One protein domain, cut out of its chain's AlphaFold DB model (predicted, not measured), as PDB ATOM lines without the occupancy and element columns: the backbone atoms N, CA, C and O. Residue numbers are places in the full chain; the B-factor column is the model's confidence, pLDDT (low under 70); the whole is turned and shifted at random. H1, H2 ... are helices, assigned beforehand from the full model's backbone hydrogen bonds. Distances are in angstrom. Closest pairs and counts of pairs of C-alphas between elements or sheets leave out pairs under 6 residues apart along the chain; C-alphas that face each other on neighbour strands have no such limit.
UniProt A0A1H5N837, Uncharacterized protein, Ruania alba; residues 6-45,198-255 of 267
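AT A GLANCE: This is residues 6 to 45 and 198 to 255 of the 267 residues of an uncharacterized protein of Ruania alba (UniProt A0A1H5N837). Three helices, H2, H4 and H5, stand side by side in a row with H4 in the middle, and H7 extends the row beyond H5 at a steep tilt. H3 packs on one end of H4, on one side of the row, with short H6 next to H3; short H1 meets H2 at a corner by their link and packs on residues 201 to 206 of H4. The printed part has 98 residues with seven named helices, H1 to H7 in chain order, and no named strand: all helix. It is compact, with a radius of gyration of the C-alphas of 13.1 A, and spans 36 by 29 by 23 A.

IN THESE COORDINATES: H1 is residues 6 to 9, beginning at C-alpha 6 (38.803, 5.246, 4.975). H2 is residues 11 to 19, H3 28 to 37, 14.2 A long, and H4 198 to 212, 21.3 A. H5 is residues 220 to 228, H6 234 to 237, and H7 242 to 254, 18.6 A, ending at C-alpha 254 (63.081, 12.811, -6.024).

HOW THE PARTS SIT: The hub H4 touches H2 at a shallow tilt of 32 degrees, the same way; the C-alphas of Ala 17 and Val 206 are closest, 6.0 A. H4 and H5 form a helical hairpin, closest at C-alphas 204 and 227, 5.8 A. With residues 199 to 203 alone H4 touches H3, C-alphas 36 and 199 being closest, 6.3 A. H5 touches H7 at a steep tilt of 59 degrees, closest at C-alphas 225 and 249, 5.8 A. H6 touches H3, closest at C-alphas 29 and 235, 3.5 A. H1 touches H4, closest at C-alphas 6 and 205, 5.2 A, and H2 only at the corner, closest at C-alphas 7 and 14, 5.5 A. In H2, H3, H4, H5 and H7 every O i to N i+4 pair is within hydrogen-bond range; H1 and H6 are too short for one.

THE WHOLE: C-alphas 45 and 241 are farthest apart, 39.9 A. Residues 46 to 197 are not printed; C-alphas 45 and 198 stand 11.4 A apart across the cut. Of the links printed whole, none is long. Residues 45, 254 and 255 are under pLDDT 70.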
ATOM      1  N   LEU A   6      39.683   4.118   5.293       88.88
ATOM      2  CA  LEU A   6      38.803   5.246   4.975       88.88
ATOM      3  C   LEU A   6      37.326   4.961   5.280       88.88
ATOM      4  O   LEU A   6      36.619   5.876   5.700       88.88
ATOM      5  N   ASP A   7      36.876   3.714   5.116       89.00
ATOM      6  CA  ASP A   7      35.501   3.312   5.429       89.00
ATOM      7  C   ASP A   7      35.195   3.431   6.926       89.00
ATOM      8  O   ASP A   7      34.048   3.659   7.305       89.00
ATOM      9  N   GLU A   8      36.212   3.273   7.775       87.88
ATOM     10  CA  GLU A   8      36.055   3.338   9.226       87.88
ATOM     11  C   GLU A   8      36.047   4.778   9.731       87.88
ATOM     12  O   GLU A   8      35.223   5.130  10.575       87.88
ATOM     13  N   TRP A   9      36.946   5.626   9.219       89.50
ATOM     14  CA  TRP A   9      37.121   6.970   9.772       89.50
ATOM     15  C   TRP A   9      36.400   8.079   8.996       89.50
ATOM     16  O   TRP A   9      36.036   9.079   9.610       89.50
ATOM     17  N   ALA A  10      36.169   7.936   7.685       92.12
ATOM     18  CA  ALA A  10      35.458   8.914   6.852       92.12
ATOM     19  C   ALA A  10      34.480   8.232   5.868       92.12
ATOM     20  O   ALA A  10      34.657   8.348   4.647       92.12
ATOM     21  N   PRO A  11      33.425   7.569   6.381       93.06
ATOM     22  CA  PRO A  11      32.499   6.775   5.572       93.06
ATOM     23  C   PRO A  11      31.862   7.582   4.435       93.06
ATOM     24  O   PRO A  11      31.821   7.093   3.312       93.06
ATOM     25  N   ASP A  12      31.486   8.843   4.675       93.56
ATOM     26  CA  ASP A  12      30.898   9.726   3.655       93.56
ATOM     27  C   ASP A  12      31.831   9.965   2.452       93.56
ATOM     28  O   ASP A  12      31.383  10.140   1.318       93.56
ATOM     29  N   VAL A  13      33.148  10.022   2.689       93.94
ATOM     30  CA  VAL A  13      34.153  10.212   1.628       93.94
ATOM     31  C   VAL A  13      34.374   8.902   0.885       93.94
ATOM     32  O   VAL A  13      34.489   8.907  -0.338       93.94
ATOM     33  N   ALA A  14      34.419   7.787   1.612       94.50
ATOM     34  CA  ALA A  14      34.594   6.473   1.016       94.50
ATOM     35  C   ALA A  14      33.383   6.061   0.167       94.50
ATOM     36  O   ALA A  14      33.549   5.530  -0.929       94.50
ATOM     37  N   GLU A  15      32.169   6.337   0.645       94.44
ATOM     38  CA  GLU A  15      30.928   6.109  -0.090       94.44
ATOM     39  C   GLU A  15      30.899   6.941  -1.368       94.44
ATOM     40  O   GLU A  15      30.707   6.379  -2.443       94.44
ATOM     41  N   TRP A  16      31.198   8.240  -1.274       96.06
ATOM     42  CA  TRP A  16      31.341   9.103  -2.444       96.06
ATOM     43  C   TRP A  16      32.351   8.547  -3.453       96.06
ATOM     44  O   TRP A  16      32.026   8.378  -4.621       96.06
ATOM     45  N   ALA A  17      33.556   8.186  -3.014       95.12
ATOM     46  CA  ALA A  17      34.576   7.643  -3.907       95.12
ATOM     47  C   ALA A  17      34.172   6.303  -4.546       95.12
ATOM     48  O   ALA A  17      34.719   5.926  -5.584       95.12
ATOM     49  N   ARG A  18      33.220   5.572  -3.952       94.38
ATOM     50  CA  ARG A  18      32.672   4.324  -4.501       94.38
ATOM     51  C   ARG A  18      31.544   4.547  -5.505       94.38
ATOM     52  O   ARG A  18      31.431   3.756  -6.437       94.38
ATOM     53  N   THR A  19      30.727   5.578  -5.315       95.12
ATOM     54  CA  THR A  19      29.500   5.801  -6.095       95.12
ATOM     55  C   THR A  19      29.636   6.872  -7.168       95.12
ATOM     56  O   THR A  19      28.912   6.810  -8.155       95.12
ATOM     57  N   GLU A  20      30.568   7.813  -7.012       95.75
ATOM     58  CA  GLU A  20      30.790   8.886  -7.979       95.75
ATOM     59  C   GLU A  20      31.206   8.320  -9.343       95.75
ATOM     60  O   GLU A  20      32.020   7.382  -9.434       95.75
ATOM     61  N   ASP A  21      30.635   8.903 -10.397       94.38
ATOM     62  CA  ASP A  21      30.958   8.591 -11.783       94.38
ATOM     63  C   ASP A  21      32.110   9.487 -12.245       94.38
ATOM     64  O   ASP A  21      31.925  10.625 -12.675       94.38
ATOM     65  N   PHE A  22      33.334   8.992 -12.065       93.75
ATOM     66  CA  PHE A  22      34.527   9.732 -12.454       93.75
ATOM     67  C   PHE A  22      34.710   9.690 -13.978       93.75
ATOM     68  O   PHE A  22      34.599   8.614 -14.576       93.75
ATOM     69  N   PRO A  23      35.060  10.824 -14.617       91.25
ATOM     70  CA  PRO A  23      35.350  10.849 -16.046       91.25
ATOM     71  C   PRO A  23      36.508   9.902 -16.385       91.25
ATOM     72  O   PRO A  23      37.377   9.639 -15.555       91.25
ATOM     73  N   ARG A  24      36.527   9.395 -17.624       89.38
ATOM     74  CA  ARG A  24      37.631   8.592 -18.167       89.38
ATOM     75  C   ARG A  24      38.316   9.381 -19.293       89.38
ATOM     76  O   ARG A  24      37.649   9.651 -20.292       89.38
ATOM     77  N   PRO A  25      39.607   9.749 -19.171       89.88
ATOM     78  CA  PRO A  25      40.509   9.483 -18.042       89.88
ATOM     79  C   PRO A  25      40.137  10.269 -16.770       89.88
ATOM     80  O   PRO A  25      39.525  11.337 -16.850       89.88
ATOM     81  N   VAL A  26      40.516   9.733 -15.603       93.19
ATOM     82  CA  VAL A  26      40.237  10.352 -14.295       93.19
ATOM     83  C   VAL A  26      40.921  11.711 -14.201       93.19
ATOM     84  O   VAL A  26      42.120  11.833 -14.437       93.19
ATOM     85  N   ARG A  27      40.154  12.735 -13.812       95.00
ATOM     86  CA  ARG A  27      40.657  14.091 -13.560       95.00
ATOM     87  C   ARG A  27      41.109  14.208 -12.106       95.00
ATOM     88  O   ARG A  27      40.331  14.545 -11.214       95.00
ATOM     89  N   TRP A  28      42.375  13.896 -11.862       94.69
ATOM     90  CA  TRP A  28      43.037  13.910 -10.562       94.69
ATOM     91  C   TRP A  28      42.864  15.232  -9.808       94.69
ATOM     92  O   TRP A  28      42.642  15.229  -8.591       94.69
ATOM     93  N   GLY A  29      42.909  16.366 -10.513       93.75
ATOM     94  CA  GLY A  29      42.674  17.682  -9.922       93.75
ATOM     95  C   GLY A  29      41.271  17.843  -9.335       93.75
ATOM     96  O   GLY A  29      41.120  18.404  -8.247       93.75
ATOM     97  N   GLU A  30      40.252  17.311 -10.011       95.50
ATOM     98  CA  GLU A  30      38.859  17.352  -9.551       95.50
ATOM     99  C   GLU A  30      38.638  16.429  -8.354       95.50
ATOM    100  O   GLU A  30      37.998  16.831  -7.379       95.50
ATOM    101  N   VAL A  31      39.236  15.233  -8.378       95.94
ATOM    102  CA  VAL A  31      39.205  14.292  -7.251       95.94
ATOM    103  C   VAL A  31      39.795  14.943  -6.000       95.94
ATOM    104  O   VAL A  31      39.167  14.948  -4.938       95.94
ATOM    105  N   GLU A  32      40.984  15.541  -6.108       95.75
ATOM    106  CA  GLU A  32      41.632  16.196  -4.970       95.75
ATOM    107  C   GLU A  32      40.841  17.422  -4.496       95.75
ATOM    108  O   GLU A  32      40.661  17.611  -3.290       95.75
ATOM    109  N   ALA A  33      40.306  18.230  -5.415       94.50
ATOM    110  CA  ALA A  33      39.454  19.365  -5.070       94.50
ATOM    111  C   ALA A  33      38.194  18.926  -4.303       94.50
ATOM    112  O   ALA A  33      37.858  19.535  -3.283       94.50
ATOM    113  N   ALA A  34      37.547  17.840  -4.733       95.31
ATOM    114  CA  ALA A  34      36.382  17.272  -4.062       95.31
ATOM    115  C   ALA A  34      36.722  16.756  -2.653       95.31
ATOM    116  O   ALA A  34      35.996  17.047  -1.699       95.31
ATOM    117  N   ILE A  35      37.863  16.078  -2.479       94.50
ATOM    118  CA  ILE A  35      38.353  15.653  -1.155       94.50
ATOM    119  C   ILE A  35      38.586  16.868  -0.246       94.50
ATOM    120  O   ILE A  35      38.173  16.875   0.916       94.50
ATOM    121  N   LEU A  36      39.232  17.916  -0.764       92.56
ATOM    122  CA  LEU A  36      39.577  19.117   0.000       92.56
ATOM    123  C   LEU A  36      38.360  19.976   0.380       92.56
ATOM    124  O   LEU A  36      38.398  20.669   1.411       92.56
ATOM    125  N   ALA A  37      37.303  19.933  -0.434       92.75
ATOM    126  CA  ALA A  37      36.036  20.617  -0.193       92.75
ATOM    127  C   ALA A  37      35.203  19.944   0.912       92.75
ATOM    128  O   ALA A  37      34.453  20.623   1.617       92.75
ATOM    129  N   ARG A  38      35.358  18.629   1.111       92.12
ATOM    130  CA  ARG A  38      34.591  17.869   2.106       92.12
ATOM    131  C   ARG A  38      35.022  18.177   3.542       92.12
ATOM    132  O   ARG A  38      36.183  18.454   3.858       92.12
ATOM    133  N   LYS A  39      34.053  18.105   4.458       89.19
ATOM    134  CA  LYS A  39      34.290  18.243   5.898       89.19
ATOM    135  C   LYS A  39      34.814  16.917   6.449       89.19
ATOM    136  O   LYS A  39      34.043  16.045   6.818       89.19
ATOM    137  N   LEU A  40      36.136  16.782   6.510       90.44
ATOM    138  CA  LEU A  40      36.776  15.563   7.001       90.44
ATOM    139  C   LEU A  40      36.639  15.441   8.533       90.44
ATOM    140  O   LEU A  40      36.992  16.401   9.239       90.44
ATOM    141  N   PRO A  41      36.169  14.299   9.069       88.38
ATOM    142  CA  PRO A  41      36.136  14.046  10.510       88.38
ATOM    143  C   PRO A  41      37.551  14.053  11.099       88.38
ATOM    144  O   PRO A  41      38.541  14.042  10.368       88.38
ATOM    145  N   ARG A  42      37.674  14.173  12.426       84.38
ATOM    146  CA  ARG A  42      38.988  14.064  13.080       84.38
ATOM    147  C   ARG A  42      39.543  12.669  12.803       84.38
ATOM    148  O   ARG A  42      38.776  11.712  12.803       84.38
ATOM    149  N   LEU A  43      40.849  12.580  12.546       83.25
ATOM    150  CA  LEU A  43      41.492  11.273  12.465       83.25
ATOM    151  C   LEU A  43      41.227  10.534  13.783       83.25
ATOM    152  O   LEU A  43      41.197  11.203  14.827       83.25
ATOM    153  N   PRO A  44      41.034   9.202  13.747       77.12
ATOM    154  CA  PRO A  44      41.112   8.394  14.954       77.12
ATOM    155  C   PRO A  44      42.413   8.791  15.644       77.12
ATOM    156  O   PRO A  44      43.433   8.888  14.956       77.12
ATOM    157  N   GLU A  45      42.343   9.158  16.928       66.31
ATOM    158  CA  GLU A  45      43.490   9.703  17.657       66.31
ATOM    159  C   GLU A  45      44.737   8.883  17.324       66.31
ATOM    160  O   GLU A  45      44.710   7.653  17.417       66.31
ATOM    161  N   ARG A 198      44.496  15.071   7.694       91.00
ATOM    162  CA  ARG A 198      43.188  14.521   7.305       91.00
ATOM    163  C   ARG A 198      43.015  14.407   5.797       91.00
ATOM    164  O   ARG A 198      42.587  13.369   5.310       91.00
ATOM    165  N   ALA A 199      43.327  15.472   5.060       92.44
ATOM    166  CA  ALA A 199      43.210  15.471   3.605       92.44
ATOM    167  C   ALA A 199      44.160  14.462   2.950       92.44
ATOM    168  O   ALA A 199      43.778  13.824   1.977       92.44
ATOM    169  N   ARG A 200      45.368  14.283   3.499       92.56
ATOM    170  CA  ARG A 200      46.344  13.310   3.000       92.56
ATOM    171  C   ARG A 200      45.857  11.875   3.195       92.56
ATOM    172  O   ARG A 200      45.809  11.139   2.218       92.56
ATOM    173  N   ARG A 201      45.385  11.530   4.399       91.44
ATOM    174  CA  ARG A 201      44.749  10.228   4.684       91.44
ATOM    175  C   ARG A 201      43.518   9.979   3.815       91.44
ATOM    176  O   ARG A 201      43.338   8.884   3.297       91.44
ATOM    177  N   ALA A 202      42.671  10.995   3.629       93.88
ATOM    178  CA  ALA A 202      41.490  10.866   2.777       93.88
ATOM    179  C   ALA A 202      41.888  10.560   1.331       93.88
ATOM    180  O   ALA A 202      41.318   9.679   0.702       93.88
ATOM    181  N   ARG A 203      42.915  11.247   0.831       94.62
ATOM    182  CA  ARG A 203      43.463  11.039  -0.506       94.62
ATOM    183  C   ARG A 203      44.075   9.653  -0.694       94.62
ATOM    184  O   ARG A 203      43.838   9.040  -1.727       94.62
ATOM    185  N   GLU A 204      44.813   9.154   0.295       94.00
ATOM    186  CA  GLU A 204      45.348   7.784   0.298       94.00
ATOM    187  C   GLU A 204      44.227   6.742   0.168       94.00
ATOM    188  O   GLU A 204      44.303   5.871  -0.696       94.00
ATOM    189  N   GLY A 205      43.155   6.881   0.954       93.56
ATOM    190  CA  GLY A 205      42.013   5.968   0.887       93.56
ATOM    191  C   GLY A 205      41.197   6.085  -0.404       93.56
ATOM    192  O   GLY A 205      40.764   5.075  -0.954       93.56
ATOM    193  N   VAL A 206      41.009   7.300  -0.932       96.00
ATOM    194  CA  VAL A 206      40.313   7.493  -2.216       96.00
ATOM    195  C   VAL A 206      41.119   6.882  -3.360       96.00
ATOM    196  O   VAL A 206      40.533   6.208  -4.201       96.00
ATOM    197  N   LEU A 207      42.449   7.039  -3.369       95.31
ATOM    198  CA  LEU A 207      43.315   6.393  -4.359       95.31
ATOM    199  C   LEU A 207      43.146   4.869  -4.342       95.31
ATOM    200  O   LEU A 207      42.985   4.261  -5.396       95.31
ATOM    201  N   GLU A 208      43.129   4.260  -3.154       94.81
ATOM    202  CA  GLU A 208      42.918   2.816  -3.010       94.81
ATOM    203  C   GLU A 208      41.565   2.372  -3.591       94.81
ATOM    204  O   GLU A 208      41.484   1.359  -4.289       94.81
ATOM    205  N   ILE A 209      40.502   3.145  -3.349       95.00
ATOM    206  CA  ILE A 209      39.170   2.868  -3.899       95.00
ATOM    207  C   ILE A 209      39.166   2.996  -5.427       95.00
ATOM    208  O   ILE A 209      38.599   2.132  -6.095       95.00
ATOM    209  N   LEU A 210      39.792   4.034  -5.991       94.75
ATOM    210  CA  LEU A 210      39.849   4.251  -7.443       94.75
ATOM    211  C   LEU A 210      40.590   3.120  -8.167       94.75
ATOM    212  O   LEU A 210      40.085   2.619  -9.173       94.75
ATOM    213  N   VAL A 211      41.731   2.680  -7.625       94.56
ATOM    214  CA  VAL A 211      42.493   1.533  -8.147       94.56
ATOM    215  C   VAL A 211      41.656   0.256  -8.062       94.56
ATOM    216  O   VAL A 211      41.533  -0.482  -9.034       94.56
ATOM    217  N   ARG A 212      40.992   0.011  -6.925       93.06
ATOM    218  CA  ARG A 212      40.153  -1.184  -6.734       93.06
ATOM    219  C   ARG A 212      38.910  -1.206  -7.633       93.06
ATOM    220  O   ARG A 212      38.403  -2.280  -7.937       93.06
ATOM    221  N   ARG A 213      38.395  -0.038  -8.028       93.19
ATOM    222  CA  ARG A 213      37.302   0.099  -9.007       93.19
ATOM    223  C   ARG A 213      37.776  -0.050 -10.458       93.19
ATOM    224  O   ARG A 213      36.949   0.117 -11.350       93.19
ATOM    225  N   GLU A 214      39.068  -0.302 -10.686       93.19
ATOM    226  CA  GLU A 214      39.681  -0.369 -12.020       93.19
ATOM    227  C   GLU A 214      39.427   0.914 -12.838       93.19
ATOM    228  O   GLU A 214      39.312   0.893 -14.062       93.19
ATOM    229  N   LEU A 215      39.293   2.061 -12.156       92.75
ATOM    230  CA  LEU A 215      39.146   3.363 -12.817       92.75
ATOM    231  C   LEU A 215      40.490   3.946 -13.242       92.75
ATOM    232  O   LEU A 215      40.535   4.816 -14.110       92.75
ATOM    233  N   VAL A 216      41.564   3.479 -12.611       92.31
ATOM    234  CA  VAL A 216      42.937   3.869 -12.894       92.31
ATOM    235  C   VAL A 216      43.810   2.625 -12.772       92.31
ATOM    236  O   VAL A 216      43.679   1.882 -11.798       92.31
ATOM    237  N   ASP A 217      44.694   2.422 -13.742       91.12
ATOM    238  CA  ASP A 217      45.740   1.406 -13.697       91.12
ATOM    239  C   ASP A 217      47.029   2.058 -13.182       91.12
ATOM    240  O   ASP A 217      47.612   2.902 -13.859       91.12
ATOM    241  N   VAL A 218      47.410   1.753 -11.938       90.38
ATOM    242  CA  VAL A 218      48.599   2.322 -11.288       90.38
ATOM    243  C   VAL A 218      49.337   1.224 -10.545       90.38
ATOM    244  O   VAL A 218      48.767   0.576  -9.655       90.38
ATOM    245  N   ASP A 219      50.619   1.055 -10.856       91.75
ATOM    246  CA  ASP A 219      51.476   0.123 -10.136       91.75
ATOM    247  C   ASP A 219      51.736   0.573  -8.681       91.75
ATOM    248  O   ASP A 219      51.315   1.638  -8.218       91.75
ATOM    249  N   GLN A 220      52.388  -0.286  -7.901       87.94
ATOM    250  CA  GLN A 220      52.611  -0.027  -6.478       87.94
ATOM    251  C   GLN A 220      53.570   1.153  -6.228       87.94
ATOM    252  O   GLN A 220      53.431   1.863  -5.221       87.94
ATOM    253  N   ASP A 221      54.511   1.387  -7.142       86.69
ATOM    254  CA  ASP A 221      55.498   2.457  -7.034       86.69
ATOM    255  C   ASP A 221      54.837   3.808  -7.320       86.69
ATOM    256  O   ASP A 221      54.946   4.745  -6.524       86.69
ATOM    257  N   ASP A 222      54.050   3.894  -8.385       90.00
ATOM    258  CA  ASP A 222      53.306   5.088  -8.761       90.00
ATOM    259  C   ASP A 222      52.189   5.402  -7.758       90.00
ATOM    260  O   ASP A 222      51.973   6.571  -7.423       90.00
ATOM    261  N   GLN A 223      51.562   4.388  -7.148       91.12
ATOM    262  CA  GLN A 223      50.679   4.601  -5.997       91.12
ATOM    263  C   GLN A 223      51.420   5.269  -4.837       91.12
ATOM    264  O   GLN A 223      50.903   6.207  -4.229       91.12
ATOM    265  N   THR A 224      52.637   4.819  -4.526       86.75
ATOM    266  CA  THR A 224      53.460   5.421  -3.469       86.75
ATOM    267  C   THR A 224      53.794   6.876  -3.809       86.75
ATOM    268  O   THR A 224      53.587   7.769  -2.983       86.75
ATOM    269  N   ARG A 225      54.189   7.156  -5.056       88.25
ATOM    270  CA  ARG A 225      54.496   8.516  -5.536       88.25
ATOM    271  C   ARG A 225      53.277   9.444  -5.482       88.25
ATOM    272  O   ARG A 225      53.389  10.574  -5.001       88.25
ATOM    273  N   LEU A 226      52.093   8.965  -5.873       92.06
ATOM    274  CA  LEU A 226      50.829   9.709  -5.770       92.06
ATOM    275  C   LEU A 226      50.476  10.073  -4.321       92.06
ATOM    276  O   LEU A 226      50.001  11.186  -4.052       92.06
ATOM    277  N   ARG A 227      50.714   9.156  -3.373       90.19
ATOM    278  CA  ARG A 227      50.489   9.384  -1.933       90.19
ATOM    279  C   ARG A 227      51.462  10.402  -1.354       90.19
ATOM    280  O   ARG A 227      51.083  11.207  -0.498       90.19
ATOM    281  N   GLU A 228      52.696  10.420  -1.834       87.00
ATOM    282  CA  GLU A 228      53.709  11.362  -1.368       87.00
ATOM    283  C   GLU A 228      53.547  12.765  -1.954       87.00
ATOM    284  O   GLU A 228      53.861  13.748  -1.266       87.00
ATOM    285  N   MET A 229      52.984  12.863  -3.162       88.31
ATOM    286  CA  MET A 229      52.771  14.110  -3.891       88.31
ATOM    287  C   MET A 229      52.112  15.186  -3.005       88.31
ATOM    288  O   MET A 229      51.192  14.886  -2.240       88.31
ATOM    289  N   PRO A 230      52.538  16.457  -3.026       88.38
ATOM    290  CA  PRO A 230      51.971  17.472  -2.137       88.38
ATOM    291  C   PRO A 230      50.477  17.726  -2.394       88.38
ATOM    292  O   PRO A 230      50.007  17.592  -3.516       88.38
ATOM    293  N   LEU A 231      49.724  18.116  -1.358       90.12
ATOM    294  CA  LEU A 231      48.300  18.451  -1.513       90.12
ATOM    295  C   LEU A 231      48.095  19.649  -2.452       90.12
ATOM    296  O   LEU A 231      48.754  20.678  -2.281       90.12
ATOM    297  N   GLY A 232      47.124  19.542  -3.354       90.25
ATOM    298  CA  GLY A 232      46.738  20.565  -4.334       90.25
ATOM    299  C   GLY A 232      47.502  20.486  -5.660       90.25
ATOM    300  O   GLY A 232      47.540  21.472  -6.402       90.25
ATOM    301  N   TYR A 233      48.156  19.358  -5.925       90.75
ATOM    302  CA  TYR A 233      49.020  19.159  -7.085       90.75
ATOM    303  C   TYR A 233      48.629  17.979  -7.960       90.75
ATOM    304  O   TYR A 233      49.176  17.854  -9.044       90.75
ATOM    305  N   TRP A 234      47.637  17.184  -7.567       93.50
ATOM    306  CA  TRP A 234      47.107  16.127  -8.429       93.50
ATOM    307  C   TRP A 234      46.606  16.662  -9.779       93.50
ATOM    308  O   TRP A 234      46.723  15.977 -10.781       93.50
ATOM    309  N   SER A 235      46.180  17.929  -9.838       92.19
ATOM    310  CA  SER A 235      45.844  18.623 -11.096       92.19
ATOM    311  C   SER A 235      46.977  18.714 -12.128       92.19
ATOM    312  O   SER A 235      46.700  18.935 -13.299       92.19
ATOM    313  N   GLU A 236      48.245  18.549 -11.735       90.81
ATOM    314  CA  GLU A 236      49.370  18.511 -12.688       90.81
ATOM    315  C   GLU A 236      49.388  17.227 -13.526       90.81
ATOM    316  O   GLU A 236      50.077  17.169 -14.537       90.81
ATOM    317  N   LEU A 237      48.632  16.212 -13.106       92.19
ATOM    318  CA  LEU A 237      48.491  14.935 -13.796       92.19
ATOM    319  C   LEU A 237      47.320  14.935 -14.789       92.19
ATOM    320  O   LEU A 237      47.072  13.924 -15.446       92.19
ATOM    321  N   ASP A 238      46.570  16.034 -14.880       92.12
ATOM    322  CA  ASP A 238      45.408  16.131 -15.756       92.12
ATOM    323  C   ASP A 238      45.836  16.477 -17.188       92.12
ATOM    324  O   ASP A 238      46.492  17.489 -17.428       92.12
ATOM    325  N   GLY A 239      45.395  15.674 -18.161       87.31
ATOM    326  CA  GLY A 239      45.570  15.968 -19.589       87.31
ATOM    327  C   GLY A 239      46.983  15.753 -20.141       87.31
ATOM    328  O   GLY A 239      47.246  16.175 -21.266       87.31
ATOM    329  N   VAL A 240      47.864  15.111 -19.372       89.38
ATOM    330  CA  VAL A 240      49.190  14.657 -19.820       89.38
ATOM    331  C   VAL A 240      49.121  13.220 -20.341       89.38
ATOM    332  O   VAL A 240      48.206  12.471 -19.990       89.38
ATOM    333  N   ASP A 241      50.067  12.839 -21.198       90.94
ATOM    334  CA  ASP A 241      50.201  11.446 -21.635       90.94
ATOM    335  C   ASP A 241      50.851  10.565 -20.551       90.94
ATOM    336  O   ASP A 241      51.370  11.059 -19.553       90.94
ATOM    337  N   GLU A 242      50.814   9.243 -20.730       88.00
ATOM    338  CA  GLU A 242      51.320   8.270 -19.747       88.00
ATOM    339  C   GLU A 242      52.823   8.441 -19.446       88.00
ATOM    340  O   GLU A 242      53.272   8.248 -18.313       88.00
ATOM    341  N   ALA A 243      53.620   8.820 -20.449       88.25
ATOM    342  CA  ALA A 243      55.060   8.992 -20.289       88.25
ATOM    343  C   ALA A 243      55.376  10.249 -19.466       88.25
ATOM    344  O   ALA A 243      56.187  10.207 -18.538       88.25
ATOM    345  N   GLU A 244      54.701  11.358 -19.768       88.25
ATOM    346  CA  GLU A 244      54.789  12.601 -19.011       88.25
ATOM    347  C   GLU A 244      54.213  12.429 -17.598       88.25
ATOM    348  O   GLU A 244      54.807  12.918 -16.636       88.25
ATOM    349  N   TRP A 245      53.139  11.653 -17.437       91.25
ATOM    350  CA  TRP A 245      52.546  11.326 -16.141       91.25
ATOM    351  C   TRP A 245      53.549  10.638 -15.203       91.25
ATOM    352  O   TRP A 245      53.808  11.131 -14.098       91.25
ATOM    353  N   ARG A 246      54.198   9.557 -15.662       89.00
ATOM    354  CA  ARG A 246      55.225   8.842 -14.876       89.00
ATOM    355  C   ARG A 246      56.434   9.717 -14.588       89.00
ATOM    356  O   ARG A 246      56.952   9.714 -13.473       89.00
ATOM    357  N   ARG A 247      56.847  10.525 -15.566       86.69
ATOM    358  CA  ARG A 247      57.944  11.482 -15.405       86.69
ATOM    359  C   ARG A 247      57.642  12.518 -14.323       86.69
ATOM    360  O   ARG A 247      58.513  12.825 -13.507       86.69
ATOM    361  N   ILE A 248      56.421  13.057 -14.293       86.62
ATOM    362  CA  ILE A 248      55.984  13.989 -13.250       86.62
ATOM    363  C   ILE A 248      56.055  13.302 -11.886       86.62
ATOM    364  O   ILE A 248      56.625  13.876 -10.956       86.62
ATOM    365  N   LEU A 249      55.549  12.074 -11.755       86.62
ATOM    366  CA  LEU A 249      55.602  11.335 -10.492       86.62
ATOM    367  C   LEU A 249      57.028  11.048 -10.017       86.62
ATOM    368  O   LEU A 249      57.340  11.284  -8.845       86.62
ATOM    369  N   GLU A 250      57.901  10.580 -10.906       82.31
ATOM    370  CA  GLU A 250      59.295  10.274 -10.586       82.31
ATOM    371  C   GLU A 250      60.039  11.528 -10.112       82.31
ATOM    372  O   GLU A 250      60.649  11.542  -9.037       82.31
ATOM    373  N   LEU A 251      59.916  12.631 -10.853       77.69
ATOM    374  CA  LEU A 251      60.551  13.893 -10.485       77.69
ATOM    375  C   LEU A 251      60.023  14.419  -9.146       77.69
ATOM    376  O   LEU A 251      60.805  14.884  -8.316       77.69
ATOM    377  N   ARG A 252      58.712  14.306  -8.898       75.62
ATOM    378  CA  ARG A 252      58.072  14.762  -7.653       75.62
ATOM    379  C   ARG A 252      58.492  13.940  -6.431       75.62
ATOM    380  O   ARG A 252      58.549  14.512  -5.341       75.62
ATOM    381  N   HIS A 253      58.823  12.661  -6.607       70.56
ATOM    382  CA  HIS A 253      59.372  11.798  -5.557       70.56
ATOM    383  C   HIS A 253      60.823  12.170  -5.202       70.56
ATOM    384  O   HIS A 253      61.178  12.268  -4.027       70.56
ATOM    385  N   VAL A 254      61.654  12.476  -6.209       60.00
ATOM    386  CA  VAL A 254      63.081  12.811  -6.024       60.00
ATOM    387  C   VAL A 254      63.288  14.235  -5.477       60.00
ATOM    388  O   VAL A 254      64.221  14.489  -4.709       60.00
ATOM    389  N   GLY A 255      62.410  15.187  -5.810       61.44
ATOM    390  CA  GLY A 255      62.447  16.533  -5.238       61.44
ATOM    391  C   GLY A 255      61.526  17.541  -5.925       61.44
ATOM    392  O   GLY A 255      61.172  17.428  -7.090       61.44
TER     393      GLY A 255